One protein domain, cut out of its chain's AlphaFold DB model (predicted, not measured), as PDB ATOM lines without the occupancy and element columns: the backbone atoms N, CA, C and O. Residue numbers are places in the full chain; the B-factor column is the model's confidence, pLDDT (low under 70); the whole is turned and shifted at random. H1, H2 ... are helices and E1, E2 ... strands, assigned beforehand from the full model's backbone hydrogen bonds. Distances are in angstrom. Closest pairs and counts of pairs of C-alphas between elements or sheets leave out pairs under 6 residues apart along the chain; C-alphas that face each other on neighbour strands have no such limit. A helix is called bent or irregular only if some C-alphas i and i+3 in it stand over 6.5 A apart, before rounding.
ATOM      1  N   ASP A  41     163.349 186.606 209.226       91.69
ATOM      2  CA  ASP A  41     164.783 186.481 209.511       91.69
ATOM      3  C   ASP A  41     165.250 185.019 209.572       91.69
ATOM      4  O   ASP A  41     166.404 184.732 209.272       91.69
ATOM      5  N   THR A  42     164.363 184.077 209.915       93.75
ATOM      6  CA  THR A  42     164.713 182.647 209.954       93.75
ATOM      7  C   THR A  42     164.766 181.993 208.570       93.75
ATOM      8  O   THR A  42     165.236 180.859 208.461       93.75
ATOM      9  N   CYS A  43     164.294 182.684 207.525       94.69
ATOM     10  CA  CYS A  43     164.447 182.289 206.126       94.69
ATOM     11  C   CYS A  43     165.725 182.841 205.491       94.69
ATOM     12  O   CYS A  43     166.177 182.297 204.486       94.69
ATOM     13  N   SER A  44     166.313 183.904 206.051       93.31
ATOM     14  CA  SER A  44     167.495 184.542 205.472       93.31
ATOM     15  C   SER A  44     168.643 183.541 205.315       93.31
ATOM     16  O   SER A  44     169.019 182.850 206.263       93.31
ATOM     17  N   GLY A  45     169.199 183.454 204.108       93.69
ATOM     18  CA  GLY A  45     170.274 182.522 203.765       93.69
ATOM     19  C   GLY A  45     169.829 181.076 203.511       93.69
ATOM     20  O   GLY A  45     170.690 180.225 203.275       93.69
ATOM     21  N   LYS A  46     168.525 180.775 203.539       96.12
ATOM     22  CA  LYS A  46     167.988 179.442 203.231       96.12
ATOM     23  C   LYS A  46     167.485 179.347 201.792       96.12
ATOM     24  O   LYS A  46     167.120 180.349 201.179       96.12
ATOM     25  N   ASP A  47     167.472 178.124 201.276       95.56
ATOM     26  CA  ASP A  47     166.927 177.810 199.956       95.56
ATOM     27  C   ASP A  47     165.385 177.926 199.964       95.56
ATOM     28  O   ASP A  47     164.744 177.356 200.854       95.56
ATOM     29  N   PRO A  48     164.776 178.671 199.020       96.38
ATOM     30  CA  PRO A  48     163.329 178.892 198.990       96.38
ATOM     31  C   PRO A  48     162.524 177.616 198.724       96.38
ATOM     32  O   PRO A  48     161.438 177.474 199.281       96.38
ATOM     33  N   ILE A  49     163.052 176.678 197.929       95.50
ATOM     34  CA  ILE A  49     162.362 175.428 197.588       95.50
ATOM     35  C   ILE A  49     162.390 174.479 198.785       95.50
ATOM     36  O   ILE A  49     161.368 173.918 199.178       95.50
ATOM     37  N   ALA A  50     163.558 174.336 199.415       95.69
ATOM     38  CA  ALA A  50     163.739 173.486 200.585       95.69
ATOM     39  C   ALA A  50     162.855 173.922 201.759       95.69
ATOM     40  O   ALA A  50     162.420 173.080 202.533       95.69
ATOM     41  N   MET A  51     162.587 175.226 201.884       96.25
ATOM     42  CA  MET A  51     161.704 175.783 202.912       96.25
ATOM     43  C   MET A  51     160.227 175.816 202.505       96.25
ATOM     44  O   MET A  51     159.394 176.214 203.316       96.25
ATOM     45  N   GLY A  52     159.893 175.427 201.269       95.62
ATOM     46  CA  GLY A  52     158.530 175.439 200.739       95.62
ATOM     47  C   GLY A  52     157.971 176.826 200.418       95.62
ATOM     48  O   GLY A  52     156.765 176.941 200.221       95.62
ATOM     49  N   CYS A  53     158.821 177.852 200.368       96.31
ATOM     50  CA  CYS A  53     158.452 179.246 200.114       96.31
ATOM     51  C   CYS A  53     158.109 179.521 198.649       96.31
ATOM     52  O   CYS A  53     157.556 180.560 198.316       96.31
ATOM     53  N   ASP A  54     158.448 178.610 197.746       96.19
ATOM     54  CA  ASP A  54     158.134 178.715 196.326       96.19
ATOM     55  C   ASP A  54     156.657 178.460 196.004       96.19
ATOM     56  O   ASP A  54     156.169 178.903 194.964       96.19
ATOM     57  N   LYS A  55     155.937 177.775 196.899       94.94
ATOM     58  CA  LYS A  55     154.549 177.341 196.690       94.94
ATOM     59  C   LYS A  55     153.559 178.497 196.547       94.94
ATOM     60  O   LYS A  55     152.542 178.332 195.878       94.94
ATOM     61  N   ASP A  56     153.841 179.634 197.175       95.19
ATOM     62  CA  ASP A  56     153.032 180.853 197.103       95.19
ATOM     63  C   ASP A  56     153.821 182.045 196.540       95.19
ATOM     64  O   ASP A  56     153.440 183.198 196.739       95.19
ATOM     65  N   ALA A  57     154.929 181.771 195.847       97.12
ATOM     66  CA  ALA A  57     155.807 182.814 195.354       97.12
ATOM     67  C   ALA A  57     155.118 183.697 194.305       97.12
ATOM     68  O   ALA A  57     154.651 183.235 193.262       97.12
ATOM     69  N   GLU A  58     155.144 184.996 194.554       97.38
ATOM     70  CA  GLU A  58     154.690 186.050 193.664       97.38
ATOM     71  C   GLU A  58     155.886 186.659 192.927       97.38
ATOM     72  O   GLU A  58     156.970 186.840 193.490       97.38
ATOM     73  N   ILE A  59     155.692 186.999 191.652       97.50
ATOM     74  CA  ILE A  59     156.684 187.750 190.877       97.50
ATOM     75  C   ILE A  59     156.502 189.226 191.209       97.50
ATOM     76  O   ILE A  59     155.479 189.816 190.871       97.50
ATOM     77  N   LEU A  60     157.514 189.822 191.828       96.00
ATOM     78  CA  LEU A  60     157.536 191.255 192.086       96.00
ATOM     79  C   LEU A  60     158.028 192.035 190.869       96.00
ATOM     80  O   LEU A  60     157.445 193.050 190.504       96.00
ATOM     81  N   GLN A  61     159.094 191.545 190.233       96.56
ATOM     82  CA  GLN A  61     159.643 192.114 189.004       96.56
ATOM     83  C   GLN A  61     160.224 191.028 188.106       96.56
ATOM     84  O   GLN A  61     160.633 189.963 188.572       96.56
ATOM     85  N   GLN A  62     160.294 191.322 186.810       96.38
ATOM     86  CA  GLN A  62     160.907 190.456 185.814       96.38
ATOM     87  C   GLN A  62     161.651 191.297 184.778       96.38
ATOM     88  O   GLN A  62     161.136 192.317 184.328       96.38
ATOM     89  N   ALA A  63     162.822 190.824 184.361       93.56
ATOM     90  CA  ALA A  63     163.498 191.291 183.159       93.56
ATOM     91  C   ALA A  63     163.807 190.086 182.266       93.56
ATOM     92  O   ALA A  63     164.210 189.030 182.755       93.56
ATOM     93  N   THR A  64     163.600 190.238 180.963       94.56
ATOM     94  CA  THR A  64     163.825 189.184 179.970       94.56
ATOM     95  C   THR A  64     164.613 189.774 178.807       94.56
ATOM     96  O   THR A  64     164.388 190.930 178.441       94.56
ATOM     97  N   MET A  65     165.542 189.003 178.243       91.75
ATOM     98  CA  MET A  65     166.247 189.399 177.025       91.75
ATOM     99  C   MET A  65     165.280 189.590 175.849       91.75
ATOM    100  O   MET A  65     164.241 188.932 175.807       91.75
ATOM    101  N   PRO A  66     165.619 190.438 174.860       89.44
ATOM    102  CA  PRO A  66     164.787 190.618 173.670       89.44
ATOM    103  C   PRO A  66     164.520 189.331 172.878       89.44
ATOM    104  O   PRO A  66     163.490 189.236 172.221       89.44
ATOM    105  N   ASP A  67     165.439 188.366 172.924       90.88
ATOM    106  CA  ASP A  67     165.325 187.057 172.270       90.88
ATOM    107  C   ASP A  67     164.724 185.969 173.179       90.88
ATOM    108  O   ASP A  67     164.675 184.806 172.792       90.88
ATOM    109  N   GLU A  68     164.283 186.341 174.385       91.88
ATOM    110  CA  GLU A  68     163.711 185.457 175.408       91.88
ATOM    111  C   GLU A  68     164.648 184.346 175.919       91.88
ATOM    112  O   GLU A  68     164.236 183.529 176.746       91.88
ATOM    113  N   SER A  69     165.926 184.360 175.525       93.88
ATOM    114  CA  SER A  69     166.896 183.314 175.872       93.88
ATOM    115  C   SER A  69     167.249 183.290 177.362       93.88
ATOM    116  O   SER A  69     167.597 182.236 177.894       93.88
ATOM    117  N   VAL A  70     167.127 184.422 178.066       95.38
ATOM    118  CA  VAL A  70     167.319 184.534 179.521       95.38
ATOM    119  C   VAL A  70     166.228 185.404 180.144       95.38
ATOM    120  O   VAL A  70     165.924 186.499 179.667       95.38
ATOM    121  N   SER A  71     165.662 184.938 181.259       96.38
ATOM    122  CA  SER A  71     164.703 185.671 182.086       96.38
ATOM    123  C   SER A  71     165.111 185.627 183.554       96.38
ATOM    124  O   SER A  71     165.358 184.556 184.112       96.38
ATOM    125  N   ILE A  72     165.137 186.793 184.197       96.62
ATOM    126  CA  ILE A  72     165.294 186.927 185.642       96.62
ATOM    127  C   ILE A  72     164.000 187.388 186.292       96.62
ATOM    128  O   ILE A  72     163.307 188.266 185.782       96.62
ATOM    129  N   ARG A  73     163.691 186.816 187.452       97.62
ATOM    130  CA  ARG A  73     162.532 187.168 188.271       97.62
ATOM    131  C   ARG A  73     162.976 187.456 189.689       97.62
ATOM    132  O   ARG A  73     163.715 186.669 190.276       97.62
ATOM    133  N   LEU A  74     162.472 188.549 190.241       97.62
ATOM    134  CA  LEU A  74     162.520 188.827 191.665       97.62
ATOM    135  C   LEU A  74     161.222 188.309 192.282       97.62
ATOM    136  O   LEU A  74     160.133 188.731 191.894       97.62
ATOM    137  N   LEU A  75     161.355 187.344 193.180       97.88
ATOM    138  CA  LEU A  75     160.266 186.564 193.747       97.88
ATOM    139  C   LEU A  75     160.110 186.874 195.229       97.88
ATOM    140  O   LEU A  75     161.091 187.126 195.928       97.88
ATOM    141  N   TRP A  76     158.875 186.806 195.702       96.44
ATOM    142  CA  TRP A  76     158.507 187.029 197.091       96.44
ATOM    143  C   TRP A  76     157.474 186.017 197.544       96.44
ATOM    144  O   TRP A  76     156.572 185.685 196.790       96.44
ATOM    145  N   SER A  77     157.566 185.582 198.793       96.81
ATOM    146  CA  SER A  77     156.611 184.657 199.392       96.81
ATOM    147  C   SER A  77     155.872 185.316 200.559       96.81
ATOM    148  O   SER A  77     156.506 185.633 201.577       96.81
ATOM    149  N   PRO A  78     154.542 185.506 200.466       95.25
ATOM    150  CA  PRO A  78     153.725 185.942 201.591       95.25
ATOM    151  C   PRO A  78     153.850 185.037 202.825       95.25
ATOM    152  O   PRO A  78     153.964 185.569 203.935       95.25
ATOM    153  N   MET A  79     153.880 183.709 202.656       94.50
ATOM    154  CA  MET A  79     153.979 182.740 203.756       94.50
ATOM    155  C   MET A  79     155.329 182.828 204.471       94.50
ATOM    156  O   MET A  79     155.362 182.879 205.697       94.50
ATOM    157  N   CYS A  80     156.438 182.915 203.732       95.94
ATOM    158  CA  CYS A  80     157.776 182.918 204.322       95.94
ATOM    159  C   CYS A  80     158.241 184.307 204.724       95.94
ATOM    160  O   CYS A  80     159.182 184.460 205.502       95.94
ATOM    161  N   GLN A  81     157.603 185.337 204.181       95.31
ATOM    162  CA  GLN A  81     158.099 186.696 204.221       95.31
ATOM    163  C   GLN A  81     159.577 186.787 203.783       95.31
ATOM    164  O   GLN A  81     160.372 187.510 204.394       95.31
ATOM    165  N   GLY A  82     159.941 186.060 202.718       95.75
ATOM    166  CA  GLY A  82     161.276 186.053 202.113       95.75
ATOM    167  C   GLY A  82     161.265 186.494 200.647       95.75
ATOM    168  O   GLY A  82     160.304 186.216 199.932       95.75
ATOM    169  N   VAL A  83     162.332 187.167 200.209       96.69
ATOM    170  CA  VAL A  83     162.572 187.594 198.816       96.69
ATOM    171  C   VAL A  83     163.806 186.889 198.248       96.69
ATOM    172  O   VAL A  83     164.785 186.701 198.971       96.69
ATOM    173  N   TRP A  84     163.777 186.482 196.981       97.88
ATOM    174  CA  TRP A  84     164.919 185.869 196.289       97.88
ATOM    175  C   TRP A  84     164.851 186.101 194.779       97.88
ATOM    176  O   TRP A  84     163.809 186.464 194.239       97.88
ATOM    177  N   ALA A  85     165.959 185.877 194.079       97.81
ATOM    178  CA  ALA A  85     166.003 185.932 192.627       97.81
ATOM    179  C   ALA A  85     165.942 184.525 192.016       97.81
ATOM    180  O   ALA A  85     166.475 183.564 192.571       97.81
ATOM    181  N   LYS A  86     165.332 184.422 190.835       97.50
ATOM    182  CA  LYS A  86     165.378 183.257 189.946       97.50
ATOM    183  C   LYS A  86     165.911 183.688 188.594       97.50
ATOM    184  O   LYS A  86     165.472 184.706 188.070       97.50
ATOM    185  N   VAL A  87     166.750 182.857 187.990       96.81
ATOM    186  CA  VAL A  87     167.074 182.930 186.564       96.81
ATOM    187  C   VAL A  87     166.545 181.688 185.861       96.81
ATOM    188  O   VAL A  87     166.541 180.592 186.422       96.81
ATOM    189  N   SER A  88     166.045 181.866 184.648       95.88
ATOM    190  CA  SER A  88     165.693 180.801 183.707       95.88
ATOM    191  C   SER A  88     166.332 181.125 182.364       95.88
ATOM    192  O   SER A  88     166.384 182.298 181.996       95.88
ATOM    193  N   ARG A  89     166.818 180.115 181.647       94.75
ATOM    194  CA  ARG A  89     167.412 180.289 180.323       94.75
ATOM    195  C   ARG A  89     167.051 179.152 179.377       94.75
ATOM    196  O   ARG A  89     166.864 178.015 179.813       94.75
ATOM    197  N   ASP A  90     166.986 179.479 178.099       94.25
ATOM    198  CA  ASP A  90     166.858 178.532 177.003       94.25
ATOM    199  C   ASP A  90     168.215 177.870 176.724       94.25
ATOM    200  O   ASP A  90     169.226 178.547 176.560       94.25
ATOM    201  N   LEU A  91     168.270 176.540 176.715       91.56
ATOM    202  CA  LEU A  91     169.545 175.821 176.622       91.56
ATOM    203  C   LEU A  91     170.172 175.852 175.224       91.56
ATOM    204  O   LEU A  91     171.357 175.547 175.111       91.56
ATOM    205  N   ASP A  92     169.404 176.214 174.197       91.19
ATOM    206  CA  ASP A  92     169.857 176.201 172.806       91.19
ATOM    207  C   ASP A  92     170.338 177.583 172.343       91.19
ATOM    208  O   ASP A  92     171.191 177.684 171.461       91.19
ATOM    209  N   THR A  93     169.788 178.651 172.927       91.19
ATOM    210  CA  THR A  93     170.001 180.037 172.483       91.19
ATOM    211  C   THR A  93     170.683 180.931 173.515       91.19
ATOM    212  O   THR A  93     171.192 181.988 173.145       91.19
ATOM    213  N   SER A  94     170.718 180.538 174.793       88.56
ATOM    214  CA  SER A  94     171.355 181.357 175.832       88.56
ATOM    215  C   SER A  94     172.889 181.311 175.784       88.56
ATOM    216  O   SER A  94     173.471 180.359 175.257       88.56
ATOM    217  N   PRO A  95     173.572 182.311 176.373       87.25
ATOM    218  CA  PRO A  95     175.020 182.270 176.540       87.25
ATOM    219  C   PRO A  95     175.493 181.048 177.344       87.25
ATOM    220  O   PRO A  95     174.840 180.622 178.306       87.25
ATOM    221  N   ASP A  96     176.694 180.552 177.017       84.44
ATOM    222  CA  ASP A  96     177.330 179.402 177.683       84.44
ATOM    223  C   ASP A  96     177.382 179.560 179.212       84.44
ATOM    224  O   ASP A  96     177.224 178.596 179.968       84.44
ATOM    225  N   SER A  97     177.585 180.796 179.676       87.56
ATOM    226  CA  SER A  97     177.597 181.158 181.090       87.56
ATOM    227  C   SER A  97     176.530 182.199 181.384       87.56
ATOM    228  O   SER A  97     176.445 183.226 180.723       87.56
ATOM    229  N   VAL A  98     175.731 181.934 182.415       93.00
ATOM    230  CA  VAL A  98     174.756 182.876 182.966       93.00
ATOM    231  C   VAL A  98     175.009 182.965 184.463       93.00
ATOM    232  O   VAL A  98     175.003 181.952 185.161       93.00
ATOM    233  N   TYR A  99     175.240 184.172 184.956       92.31
ATOM    234  CA  TYR A  99     175.467 184.474 186.363       92.31
ATOM    235  C   TYR A  99     174.258 185.217 186.901       92.31
ATOM    236  O   TYR A  99     173.843 186.203 186.304       92.31
ATOM    237  N   LEU A 100     173.704 184.764 188.025       94.94
ATOM    238  CA  LEU A 100     172.612 185.434 188.732       94.94
ATOM    239  C   LEU A 100     173.130 186.002 190.047       94.94
ATOM    240  O   LEU A 100     173.783 185.279 190.796       94.94
ATOM    241  N   THR A 101     172.744 187.230 190.375       94.06
ATOM    242  CA  THR A 101     173.005 187.824 191.686       94.06
ATOM    243  C   THR A 101     171.768 188.545 192.201       94.06
ATOM    244  O   THR A 101     171.165 189.358 191.501       94.06
ATOM    245  N   LEU A 102     171.389 188.252 193.442       94.19
ATOM    246  CA  LEU A 102     170.450 189.052 194.215       94.19
ATOM    247  C   LEU A 102     171.252 190.087 194.989       94.19
ATOM    248  O   LEU A 102     172.034 189.738 195.871       94.19
ATOM    249  N   TRP A 103     171.021 191.355 194.690       91.12
ATOM    250  CA  TRP A 103     171.592 192.460 195.437       91.12
ATOM    251  C   TRP A 103     170.601 192.962 196.476       91.12
ATOM    252  O   TRP A 103     169.444 193.230 196.161       91.12
ATOM    253  N   THR A 104     171.081 193.120 197.704       88.75
ATOM    254  CA  THR A 104     170.298 193.567 198.857       88.75
ATOM    255  C   THR A 104     170.984 194.704 199.590       88.75
ATOM    256  O   THR A 104     172.211 194.780 199.586       88.75
ATOM    257  N   THR A 105     170.219 195.585 200.235       84.62
ATOM    258  CA  THR A 105     170.765 196.546 201.206       84.62
ATOM    259  C   THR A 105     170.161 196.284 202.578       84.62
ATOM    260  O   THR A 105     168.969 196.015 202.684       84.62
ATOM    261  N   ARG A 106     170.975 196.323 203.636       69.81
ATOM    262  CA  ARG A 106     170.512 196.019 204.998       69.81
ATOM    263  C   ARG A 106     169.981 197.275 205.695       69.81
ATOM    264  O   ARG A 106     170.701 198.265 205.815       69.81
ATOM    265  N   ASP A 107     168.753 197.218 206.200       56.97
ATOM    266  CA  ASP A 107     168.178 198.205 207.129       56.97
ATOM    267  C   ASP A 107     168.637 197.883 208.578       56.97
ATOM    268  O   ASP A 107     168.603 196.700 208.955       56.97
ATOM    269  N   PRO A 108     169.094 198.852 209.409       52.44
ATOM    270  CA  PRO A 108     169.111 200.313 209.211       52.44
ATOM    271  C   PRO A 108     170.417 200.888 208.665       52.44
ATOM    272  O   PRO A 108     170.529 202.103 208.502       52.44
ATOM    273  N   ASP A 109     171.406 200.046 208.379       55.47
ATOM    274  CA  ASP A 109     172.756 200.505 208.043       55.47
ATOM    275  C   ASP A 109     172.803 201.260 206.704       55.47
ATOM    276  O   ASP A 109     173.726 202.041 206.482       55.47
ATOM    277  N   GLY A 110     171.818 201.043 205.815       53.84
ATOM    278  CA  GLY A 110     171.479 201.878 204.648       53.84
ATOM    279  C   GLY A 110     172.593 202.094 203.611       53.84
ATOM    280  O   GLY A 110     172.409 202.828 202.636       53.84
ATOM    281  N   GLY A 111     173.765 201.498 203.833       59.19
ATOM    282  CA  GLY A 111     175.020 201.883 203.194       59.19
ATOM    283  C   GLY A 111     175.822 200.728 202.607       59.19
ATOM    284  O   GLY A 111     176.637 200.978 201.722       59.19
ATOM    285  N   VAL A 112     175.592 199.489 203.059       68.56
ATOM    286  CA  VAL A 112     176.295 198.299 202.554       68.56
ATOM    287  C   VAL A 112     175.342 197.461 201.720       68.56
ATOM    288  O   VAL A 112     174.279 197.044 202.188       68.56
ATOM    289  N   GLN A 113     175.748 197.221 200.480       79.12
ATOM    290  CA  GLN A 113     175.079 196.307 199.576       79.12
ATOM    291  C   GLN A 113     175.725 194.922 199.687       79.12
ATOM    292  O   GLN A 113     176.947 194.800 199.700       79.12
ATOM    293  N   ALA A 114     174.909 193.875 199.755       83.19
ATOM    294  CA  ALA A 114     175.354 192.488 199.793       83.19
ATOM    295  C   ALA A 114     174.770 191.713 198.613       83.19
ATOM    296  O   ALA A 114     173.590 191.871 198.282       83.19
ATOM    297  N   GLY A 115     175.605 190.899 197.972       87.50
ATOM    298  CA  GLY A 115     175.205 190.027 196.876       87.50
ATOM    299  C   GLY A 115     175.126 188.572 197.317       87.50
ATOM    300  O   GLY A 115     176.037 188.066 197.970       87.50
ATOM    301  N   ASP A 116     174.058 187.888 196.920       91.38
ATOM    302  CA  ASP A 116     173.941 186.431 196.998       91.38
ATOM    303  C   ASP A 116     173.814 185.855 195.586       91.38
ATOM    304  O   ASP A 116     173.091 186.399 194.750       91.38
ATOM    305  N   SER A 117     174.526 184.766 195.304       91.94
ATOM    306  CA  SER A 117     174.551 184.143 193.982       91.94
ATOM    307  C   SER A 117     174.591 182.618 194.104       91.94
ATOM    308  O   SER A 117     175.361 182.104 194.919       91.94
ATOM    309  N   PRO A 118     173.836 181.872 193.272       89.94
ATOM    310  CA  PRO A 118     174.047 180.434 193.107       89.94
ATOM    311  C   PRO A 118     175.338 180.097 192.339       89.94
ATOM    312  O   PRO A 118     175.655 178.920 192.181       89.94
ATOM    313  N   GLY A 119     176.080 181.100 191.854       85.06
ATOM    314  CA  GLY A 119     177.228 180.940 190.967       85.06
ATOM    315  C   GLY A 119     176.837 180.927 189.487       85.06
ATOM    316  O   GLY A 119     175.734 181.332 189.108       85.06
ATOM    317  N   ALA A 120     177.768 180.474 188.645       87.38
ATOM    318  CA  ALA A 120     177.534 180.298 187.216       87.38
ATOM    319  C   ALA A 120     176.571 179.133 186.963       87.38
ATOM    320  O   ALA A 120     176.760 178.032 187.488       87.38
ATOM    321  N   LEU A 121     175.589 179.333 186.089       89.25
ATOM    322  CA  LEU A 121     174.803 178.236 185.548       89.25
ATOM    323  C   LEU A 121     175.651 177.496 184.508       89.25
ATOM    324  O   LEU A 121     175.803 177.946 183.372       89.25
ATOM    325  N   GLY A 122     176.201 176.346 184.899       76.00
ATOM    326  CA  GLY A 122     176.960 175.469 184.003       76.00
ATOM    327  C   GLY A 122     176.101 174.863 182.887       76.00
ATOM    328  O   GLY A 122     174.872 174.898 182.950       76.00
ATOM    329  N   SER A 123     176.740 174.300 181.859       77.56
ATOM    330  CA  SER A 123     176.061 173.701 180.696       77.56
ATOM    331  C   SER A 123     174.929 172.736 181.096       77.56
ATOM    332  O   SER A 123     175.063 171.960 182.042       77.56
ATOM    333  N   GLY A 124     173.793 172.814 180.393       84.06
ATOM    334  CA  GLY A 124     172.608 171.979 180.642       84.06
ATOM    335  C   GLY A 124     171.729 172.412 181.824       84.06
ATOM    336  O   GLY A 124     170.675 171.821 182.048       84.06
ATOM    337  N   VAL A 125     172.114 173.445 182.579       88.88
ATOM    338  CA  VAL A 125     171.296 173.991 183.676       88.88
ATOM    339  C   VAL A 125     170.350 175.064 183.138       88.88
ATOM    340  O   VAL A 125     170.805 176.125 182.716       88.88
ATOM    341  N   ALA A 126     169.039 174.802 183.166       92.69
ATOM    342  CA  ALA A 126     168.013 175.711 182.636       92.69
ATOM    343  C   ALA A 126     167.625 176.850 183.598       92.69
ATOM    344  O   ALA A 126     166.916 177.775 183.212       92.69
ATOM    345  N   GLY A 127     168.052 176.802 184.860       94.19
ATOM    346  CA  GLY A 127     167.726 177.837 185.834       94.19
ATOM    347  C   GLY A 127     168.320 177.586 187.213       94.19
ATOM    348  O   GLY A 127     168.742 176.476 187.530       94.19
ATOM    349  N   ALA A 128     168.343 178.634 188.029       95.31
ATOM    350  CA  ALA A 128     168.807 178.598 189.412       95.31
ATOM    351  C   ALA A 128     168.114 179.690 190.236       95.31
ATOM    352  O   ALA A 128     167.454 180.578 189.687       95.31
ATOM    353  N   TYR A 129     168.290 179.626 191.554       96.25
ATOM    354  CA  TYR A 129     167.717 180.567 192.509       96.25
ATOM    355  C   TYR A 129     168.781 181.003 193.509       96.25
ATOM    356  O   TYR A 129     169.671 180.227 193.847       96.25
ATOM    357  N   THR A 130     168.678 182.235 193.994       97.19
ATOM    358  CA  THR A 130     169.462 182.692 195.145       97.19
ATOM    359  C   THR A 130     168.828 182.199 196.442       97.19
ATOM    360  O   THR A 130     167.673 181.764 196.474       97.19
ATOM    361  N   LYS A 131     169.560 182.327 197.545       96.44
ATOM    362  CA  LYS A 131     168.987 182.181 198.882       96.44
ATOM    363  C   LYS A 131     168.007 183.315 199.164       96.44
ATOM    364  O   LYS A 131     168.092 184.405 198.588       96.44
ATOM    365  N   MET A 132     167.088 183.053 200.085       96.31
ATOM    366  CA  MET A 132     166.129 184.047 200.546       96.31
ATOM    367  C   MET A 132     166.775 185.116 201.419       96.31
ATOM    368  O   MET A 132     167.727 184.854 202.154       96.31
ATOM    369  N   GLN A 133     166.188 186.308 201.387       94.50
ATOM    370  CA  GLN A 133     166.496 187.435 202.261       94.50
ATOM    371  C   GLN A 133     165.213 187.965 202.908       94.50
ATOM    372  O   GLN A 133     164.116 187.803 202.372       94.50
ATOM    373  N   ASN A 134     165.328 188.601 204.075       92.31
ATOM    374  CA  ASN A 134     164.173 189.197 204.746       92.31
ATOM    375  C   ASN A 134     163.742 190.499 204.055       92.31
ATOM    376  O   ASN A 134     164.298 191.564 204.315       92.31
ATOM    377  N   TRP A 135     162.677 190.418 203.267       88.75
ATOM    378  CA  TRP A 135     162.023 191.535 202.573       88.75
ATOM    379  C   TRP A 135     161.721 192.768 203.410       88.75
ATOM    380  O   TRP A 135     161.842 193.884 202.930       88.75
ATOM    381  N   LYS A 136     161.306 192.605 204.670       85.62
ATOM    382  CA  LYS A 136     160.919 193.759 205.496       85.62
ATOM    383  C   LYS A 136     162.108 194.606 205.933       85.62
ATOM    384  O   LYS A 136     161.893 195.698 206.442       85.62
ATOM    385  N   LYS A 137     163.325 194.083 205.793       84.56
ATOM    386  CA  LYS A 137     164.574 194.727 206.210       84.56
ATOM    387  C   LYS A 137     165.542 194.923 205.048       84.56
ATOM    388  O   LYS A 137     166.699 195.264 205.287       84.56
ATOM    389  N   THR A 138     165.102 194.639 203.823       84.75
ATOM    390  CA  THR A 138     165.955 194.739 202.649       84.75
ATOM    391  C   THR A 138     165.210 195.323 201.472       84.75
ATOM    392  O   THR A 138     164.114 194.879 201.144       84.75
ATOM    393  N   THR A 139     165.859 196.256 200.788       88.50
ATOM    394  CA  THR A 139     165.568 196.475 199.371       88.50
ATOM    395  C   THR A 139     166.231 195.377 198.558       88.50
ATOM    396  O   THR A 139     167.209 194.772 199.015       88.50
ATOM    397  N   ALA A 140     165.710 195.093 197.371       90.94
ATOM    398  CA  ALA A 140     166.255 194.038 196.528       90.94
ATOM    399  C   ALA A 140     166.207 194.394 195.043       90.94
ATOM    400  O   ALA A 140     165.265 195.038 194.582       90.94
ATOM    401  N   LYS A 141     167.198 193.902 194.295       92.50
ATOM    402  CA  LYS A 141     167.141 193.755 192.836       92.50
ATOM    403  C   LYS A 141     167.794 192.445 192.413       92.50
ATOM    404  O   LYS A 141     168.755 191.990 193.037       92.50
ATOM    405  N   ALA A 142     167.301 191.860 191.332       94.69
ATOM    406  CA  ALA A 142     167.940 190.730 190.676       94.69
ATOM    407  C   ALA A 142     168.749 191.236 189.481       94.69
ATOM    408  O   ALA A 142     168.246 192.035 188.697       94.69
ATOM    409  N   CYS A 143     169.978 190.756 189.324       93.31
ATOM    410  CA  CYS A 143     170.844 191.055 188.190       93.31
ATOM    411  C   CYS A 143     171.363 189.766 187.567       93.31
ATOM    412  O   CYS A 143     171.621 188.791 188.276       93.31
ATOM    413  N   TRP A 144     171.568 189.775 186.254       93.69
ATOM    414  CA  TRP A 144     172.295 188.716 185.570       93.69
ATOM    415  C   TRP A 144     173.231 189.259 184.498       93.69
ATOM    416  O   TRP A 144     173.062 190.387 184.038       93.69
ATOM    417  N   ASN A 145     174.212 188.442 184.124       92.50
ATOM    418  CA  ASN A 145     175.133 188.683 183.013       92.50
ATOM    419  C   ASN A 145     175.851 187.388 182.600       92.50
ATOM    420  O   ASN A 145     175.626 186.335 183.199       92.50
ATOM    421  N   ASP A 146     176.735 187.478 181.613       90.44
ATOM    422  CA  ASP A 146     177.491 186.361 181.047       90.44
ATOM    423  C   ASP A 146     178.965 186.264 181.488       90.44
ATOM    424  O   ASP A 146     179.692 185.391 181.011       90.44
ATOM    425  N   VAL A 147     179.414 187.098 182.435       85.81
ATOM    426  CA  VAL A 147     180.835 187.221 182.815       85.81
ATOM    427  C   VAL A 147     181.120 186.908 184.290       85.81
ATOM    428  O   VAL A 147     181.998 186.093 184.568       85.81
ATOM    429  N   ASP A 148     180.437 187.558 185.239       85.56
ATOM    430  CA  ASP A 148     180.799 187.519 186.663       85.56
ATOM    431  C   ASP A 148     179.599 187.751 187.603       85.56
ATOM    432  O   ASP A 148     178.717 188.567 187.354       85.56
ATOM    433  N   THR A 149     179.586 187.099 188.764       84.38
ATOM    434  CA  THR A 149     178.588 187.331 189.830       84.38
ATOM    435  C   THR A 149     178.610 188.742 190.452       84.38
ATOM    436  O   THR A 149     177.689 189.110 191.177       84.38
ATOM    437  N   ALA A 150     179.637 189.551 190.201       81.88
ATOM    438  CA  ALA A 150     179.783 190.908 190.721       81.88
ATOM    439  C   ALA A 150     179.095 191.981 189.858       81.88
ATOM    440  O   ALA A 150     179.178 193.160 190.191       81.88
ATOM    441  N   PHE A 151     178.412 191.600 188.773       84.44
ATOM    442  CA  PHE A 151     177.725 192.554 187.906       84.44
ATOM    443  C   PHE A 151     176.623 193.328 188.635       84.44
ATOM    444  O   PHE A 151     175.604 192.777 189.071       84.44
ATOM    445  N   ASP A 152     176.833 194.638 188.701       84.06
ATOM    446  CA  ASP A 152     175.841 195.621 189.088       84.06
ATOM    447  C   ASP A 152     176.053 196.934 188.305       84.06
ATOM    448  O   ASP A 152     176.939 197.718 188.651       84.06
ATOM    449  N   PRO A 153     175.242 197.213 187.269       77.31
ATOM    450  CA  PRO A 153     175.356 198.429 186.469       77.31
ATOM    451  C   PRO A 153     174.774 199.673 187.162       77.31
ATOM    452  O   PRO A 153     175.009 200.792 186.708       77.31
ATOM    453  N   ALA A 154     173.997 199.511 188.237       79.62
ATOM    454  CA  ALA A 154     173.327 200.605 188.941       79.62
ATOM    455  C   ALA A 154     173.361 200.390 190.466       79.62
ATOM    456  O   ALA A 154     172.304 200.210 191.101       79.62
ATOM    457  N   PRO A 155     174.560 200.366 191.077       74.56
ATOM    458  CA  PRO A 155     174.692 200.169 192.510       74.56
ATOM    459  C   PRO A 155     174.047 201.315 193.273       74.56
ATOM    460  O   PRO A 155     174.209 202.489 192.941       74.56
ATOM    461  N   THR A 156     173.309 200.980 194.328       70.44
ATOM    462  CA  THR A 156     172.713 201.993 195.205       70.44
ATOM    463  C   THR A 156     173.760 202.663 196.086       70.44
ATOM    464  O   THR A 156     173.544 203.805 196.503       70.44
ATOM    465  N   LYS A 157     174.881 201.981 196.383       70.31
ATOM    466  CA  LYS A 157     175.985 202.470 197.227       70.31
ATOM    467  C   LYS A 157     177.337 201.886 196.799       70.31
ATOM    468  O   LYS A 157     177.400 200.854 196.149       70.31
ATOM    469  N   TYR A 158     178.422 202.557 197.192       58.38
ATOM    470  CA  TYR A 158     179.780 202.226 196.749       58.38
ATOM    471  C   TYR A 158     180.434 201.041 197.484       58.38
ATOM    472  O   TYR A 158     181.444 200.546 196.997       58.38
ATOM    473  N   THR A 159     179.892 200.579 198.620       59.00
ATOM    474  CA  THR A 159     180.444 199.439 199.379       59.00
ATOM    475  C   THR A 159     179.642 198.175 199.096       59.00
ATOM    476  O   THR A 159     178.470 198.090 199.476       59.00
ATOM    477  N   ILE A 160     180.286 197.195 198.456       63.47
ATOM    478  CA  ILE A 160     179.667 195.929 198.061       63.47
ATOM    479  C   ILE A 160     180.389 194.737 198.681       63.47
ATOM    480  O   ILE A 160     181.590 194.541 198.489       63.47
ATOM    481  N   GLN A 161     179.611 193.879 199.337       68.88
ATOM    482  CA  GLN A 161     179.986 192.504 199.642       68.88
ATOM    483  C   GLN A 161     179.600 191.626 198.456       68.88
ATOM    484  O   GLN A 161     178.455 191.187 198.331       68.88
ATOM    485  N   SER A 162     180.549 191.442 197.539       66.00
ATOM    486  CA  SER A 162     180.353 190.608 196.354       66.00
ATOM    487  C   SER A 162     180.419 189.125 196.732       66.00
ATOM    488  O   SER A 162     181.326 188.737 197.471       66.00
ATOM    489  N   PRO A 163     179.550 188.264 196.173       63.03
ATOM    490  CA  PRO A 163     179.644 186.820 196.379       63.03
ATOM    491  C   PRO A 163     180.961 186.224 195.840       63.03
ATOM    492  O   PRO A 163     181.358 185.145 196.273       63.03
ATOM    493  N   ALA A 164     181.671 186.923 194.943       61.78
ATOM    494  CA  ALA A 164     182.946 186.479 194.372       61.78
ATOM    495  C   ALA A 164     184.205 186.916 195.145       61.78
ATOM    496  O   ALA A 164     185.302 186.467 194.798       61.78
ATOM    497  N   LYS A 165     184.116 187.813 196.142       59.53
ATOM    498  CA  LYS A 165     185.305 188.417 196.782       59.53
ATOM    499  C   LYS A 165     185.169 188.482 198.305       59.53
ATOM    500  O   LYS A 165     184.131 188.843 198.839       59.53
ATOM    501  N   GLN A 166     186.254 188.151 199.006       47.91
ATOM    502  CA  GLN A 166     186.292 188.015 200.470       47.91
ATOM    503  C   GLN A 166     186.452 189.357 201.220       47.91
ATOM    504  O   GLN A 166     186.434 189.378 202.448       47.91
ATOM    505  N   ASN A 167     186.620 190.474 200.507       51.00
ATOM    506  CA  ASN A 167     186.782 191.818 201.060       51.00
ATOM    507  C   ASN A 167     185.827 192.827 200.400       51.00
ATOM    508  O   ASN A 167     185.504 192.684 199.224       51.00
ATOM    509  N   ASP A 168     185.397 193.840 201.163       53.38
ATOM    510  CA  ASP A 168     184.592 194.965 200.670       53.38
ATOM    511  C   ASP A 168     185.381 195.696 199.566       53.38
ATOM    512  O   ASP A 168     186.434 196.280 199.838       53.38
ATOM    513  N   TRP A 169     184.907 195.654 198.318       50.25
ATOM    514  CA  TRP A 169     185.501 196.412 197.211       50.25
ATOM    515  C   TRP A 169     184.566 197.541 196.771       50.25
ATOM    516  O   TRP A 169     183.342 197.367 196.799       50.25
ATOM    517  N   PRO A 170     185.116 198.690 196.330       51.44
ATOM    518  CA  PRO A 170     184.348 199.640 195.545       51.44
ATOM    519  C   PRO A 170     183.829 198.937 194.287       51.44
ATOM    520  O   PRO A 170     184.577 198.227 193.618       51.44
ATOM    521  N   VAL A 171     182.538 199.108 194.014       52.28
ATOM    522  CA  VAL A 171     181.805 198.476 192.906       52.28
ATOM    523  C   VAL A 171     182.574 198.565 191.591       52.28
ATOM    524  O   VAL A 171     182.887 199.671 191.147       52.28
ATOM    525  N   ASP A 172     182.796 197.437 190.919       53.62
ATOM    526  CA  ASP A 172     183.164 197.459 189.506       53.62
ATOM    527  C   ASP A 172     181.888 197.481 188.654       53.62
ATOM    528  O   ASP A 172     181.488 196.494 188.039       53.62
ATOM    529  N   ALA A 173     181.224 198.639 188.626       53.53
ATOM    530  CA  ALA A 173     180.122 198.896 187.695       53.53
ATOM    531  C   ALA A 173     180.604 198.975 186.225       53.53
ATOM    532  O   ALA A 173     179.808 199.252 185.332       53.53
ATOM    533  N   SER A 174     181.905 198.768 185.970       57.94
ATOM    534  CA  SER A 174     182.540 198.860 184.654       57.94
ATOM    535  C   SER A 174     182.844 197.503 184.016       57.94
ATOM    536  O   SER A 174     183.519 197.457 182.987       57.94
ATOM    537  N   LEU A 175     182.312 196.407 184.575       66.38
ATOM    538  CA  LEU A 175     182.395 195.092 183.945       66.38
ATOM    539  C   LEU A 175     181.845 195.152 182.514       66.38
ATOM    540  O   LEU A 175     180.668 195.438 182.283       66.38
ATOM    541  N   VAL A 176     182.721 194.877 181.549       73.31
ATOM    542  CA  VAL A 176     182.364 194.792 180.131       73.31
ATOM    543  C   VAL A 176     181.630 193.473 179.918       73.31
ATOM    544  O   VAL A 176     182.255 192.433 179.729       73.31
ATOM    545  N   VAL A 177     180.303 193.522 179.981       79.12
ATOM    546  CA  VAL A 177     179.423 192.386 179.678       79.12
ATOM    547  C   VAL A 177     178.929 192.483 178.238       79.12
ATOM    548  O   VAL A 177     178.697 193.586 177.736       79.12
ATOM    549  N   GLN A 178     178.777 191.345 177.557       82.75
ATOM    550  CA  GLN A 178     178.103 191.327 176.252       82.75
ATOM    551  C   GLN A 178     176.590 191.267 176.448       82.75
ATOM    552  O   GLN A 178     175.846 191.931 175.726       82.75
ATOM    553  N   HIS A 179     176.155 190.532 177.475       86.56
ATOM    554  CA  HIS A 179     174.757 190.405 177.848       86.56
ATOM    555  C   HIS A 179     174.590 190.596 179.353       86.56
ATOM    556  O   HIS A 179     175.372 190.098 180.160       86.56
ATOM    557  N   GLY A 180     173.536 191.302 179.745       89.38
ATOM    558  CA  GLY A 180     173.183 191.446 181.147       89.38
ATOM    559  C   GLY A 180     172.093 192.477 181.364       89.38
ATOM    560  O   GLY A 180     171.921 193.415 180.585       89.38
ATOM    561  N   SER A 181     171.334 192.292 182.433       91.19
ATOM    562  CA  SER A 181     170.304 193.237 182.850       91.19
ATOM    563  C   SER A 181     169.992 193.068 184.331       91.19
ATOM    564  O   SER A 181     170.309 192.045 184.939       91.19
ATOM    565  N   CYS A 182     169.317 194.061 184.901       91.75
ATOM    566  CA  CYS A 182     168.792 193.996 186.259       91.75
ATOM    567  C   CYS A 182     167.309 194.355 186.285       91.75
ATOM    568  O   CYS A 182     166.823 195.056 185.400       91.75
ATOM    569  N   THR A 183     166.608 193.885 187.312       93.19
ATOM    570  CA  THR A 183     165.338 194.477 187.735       93.19
ATOM    571  C   THR A 183     165.592 195.834 188.396       93.19
ATOM    572  O   THR A 183     166.718 196.129 188.816       93.19
TER     573      THR A 183
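What this domain is: This is residues 41 to 183 of the 186 residues of the protein "DUF2690 domain-containing protein" of Streptomyces sp. wa22 (UniProt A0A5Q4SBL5). The domain is a sandwich of two twisted sheets, a larger one of E8, E5, E4, E7 and E9 face to face with a smaller one of E1, E2, E3 and E6, the strands of the one crossing those of the other at 33 degrees. The larger sheet is curled like part of a barrel, and its edge strand E8 lies away from the smaller sheet among long loops, while the short helix H1 sits on the outside of the smaller sheet. The printed part has 143 residues with one named helix and nine named strands, in the order H1, E1 to E9; the larger sheet is mixed, the smaller all antiparallel, each in the order just given. The class is mostly strand, though under half of the residues are in named elements. The whole is compact, with a radius of gyration of the C-alphas of 14.3 A, and rounded, spanning 40 by 37 by 24 A.

How they stand to each other: From the first printed residue the backbone reaches H1, residues 53 to 56, too short for any pair of O i and N i+4; its single O i to N i+3 pair is not within range. E1, residues 58 to 64, E2, residues 70 to 77, and E3, residues 82 to 89, form a meander, each strand the antiparallel neighbour of the one before, in two hairpins. N 60 and O 74 are 2.8 A apart in the first, N 73 and O 86 2.8 A in the second. H1 is on this sheet at a height over the sheet of 6.6 A, over none of its strands, but only just, as 2 of its C-alphas fall on E2; the closest C-alphas of H1 and E2, those of Asp 56 and Ser 77, are 5.7 A apart. The chain then changes sheets to E4, residues 98 to 106, and E5, residues 112 to 121, an antiparallel hairpin with N 104 and O 114 2.9 A apart. E5 bends by 50 degrees at residue 118. E6, residues 127 to 129, is back in the first sheet, antiparallel to E3, with N 87 and O 128 2.9 A apart. E7, residues 138 to 145, is the antiparallel neighbour of E4, with N 101 and O 143 2.8 A apart. Across the sandwich the closest C-alphas of E3 and E7, those of Ala 85 and Ala 142, are 5.5 A apart. E8, residues 159 to 161, is parallel to E5, with N 161 and O 113 2.8 A apart; it is apart from E1, E2, E3 and E6. E9, residues 180 to 182, is the antiparallel neighbour of E7, with N 144 and O 181 2.9 A apart.

Where its parts are: H1 begins at C-alpha 53, (158.452, 179.246, 200.114), and is neither bent nor irregular, but only just: C-alphas 53 and 56 are 6.4 A apart. From first to last C-alpha E1 measures 16.8 A, E2 22.6 A, E3 23.4 A, E4 26.0 A, E5 26.3 A and E7 22.5 A; E6, E8 and E9 have three residues each. E5, the longest strand by residues, begins at C-alpha 112, (176.295, 198.299, 202.554). E9 ends at C-alpha 182, (168.792, 193.996, 186.259).

The domain as a whole: The two C-alphas farthest apart, those of Asp 92 and Pro 108, are 43.7 A apart. The printed part has no cut. The links E7 to E8, of 13 residues, and E8 to E9, of 18 residues, are long. The mean pLDDT of the printed part is 85.3, and residues 106 to 112 and 158 to 175 are under 70.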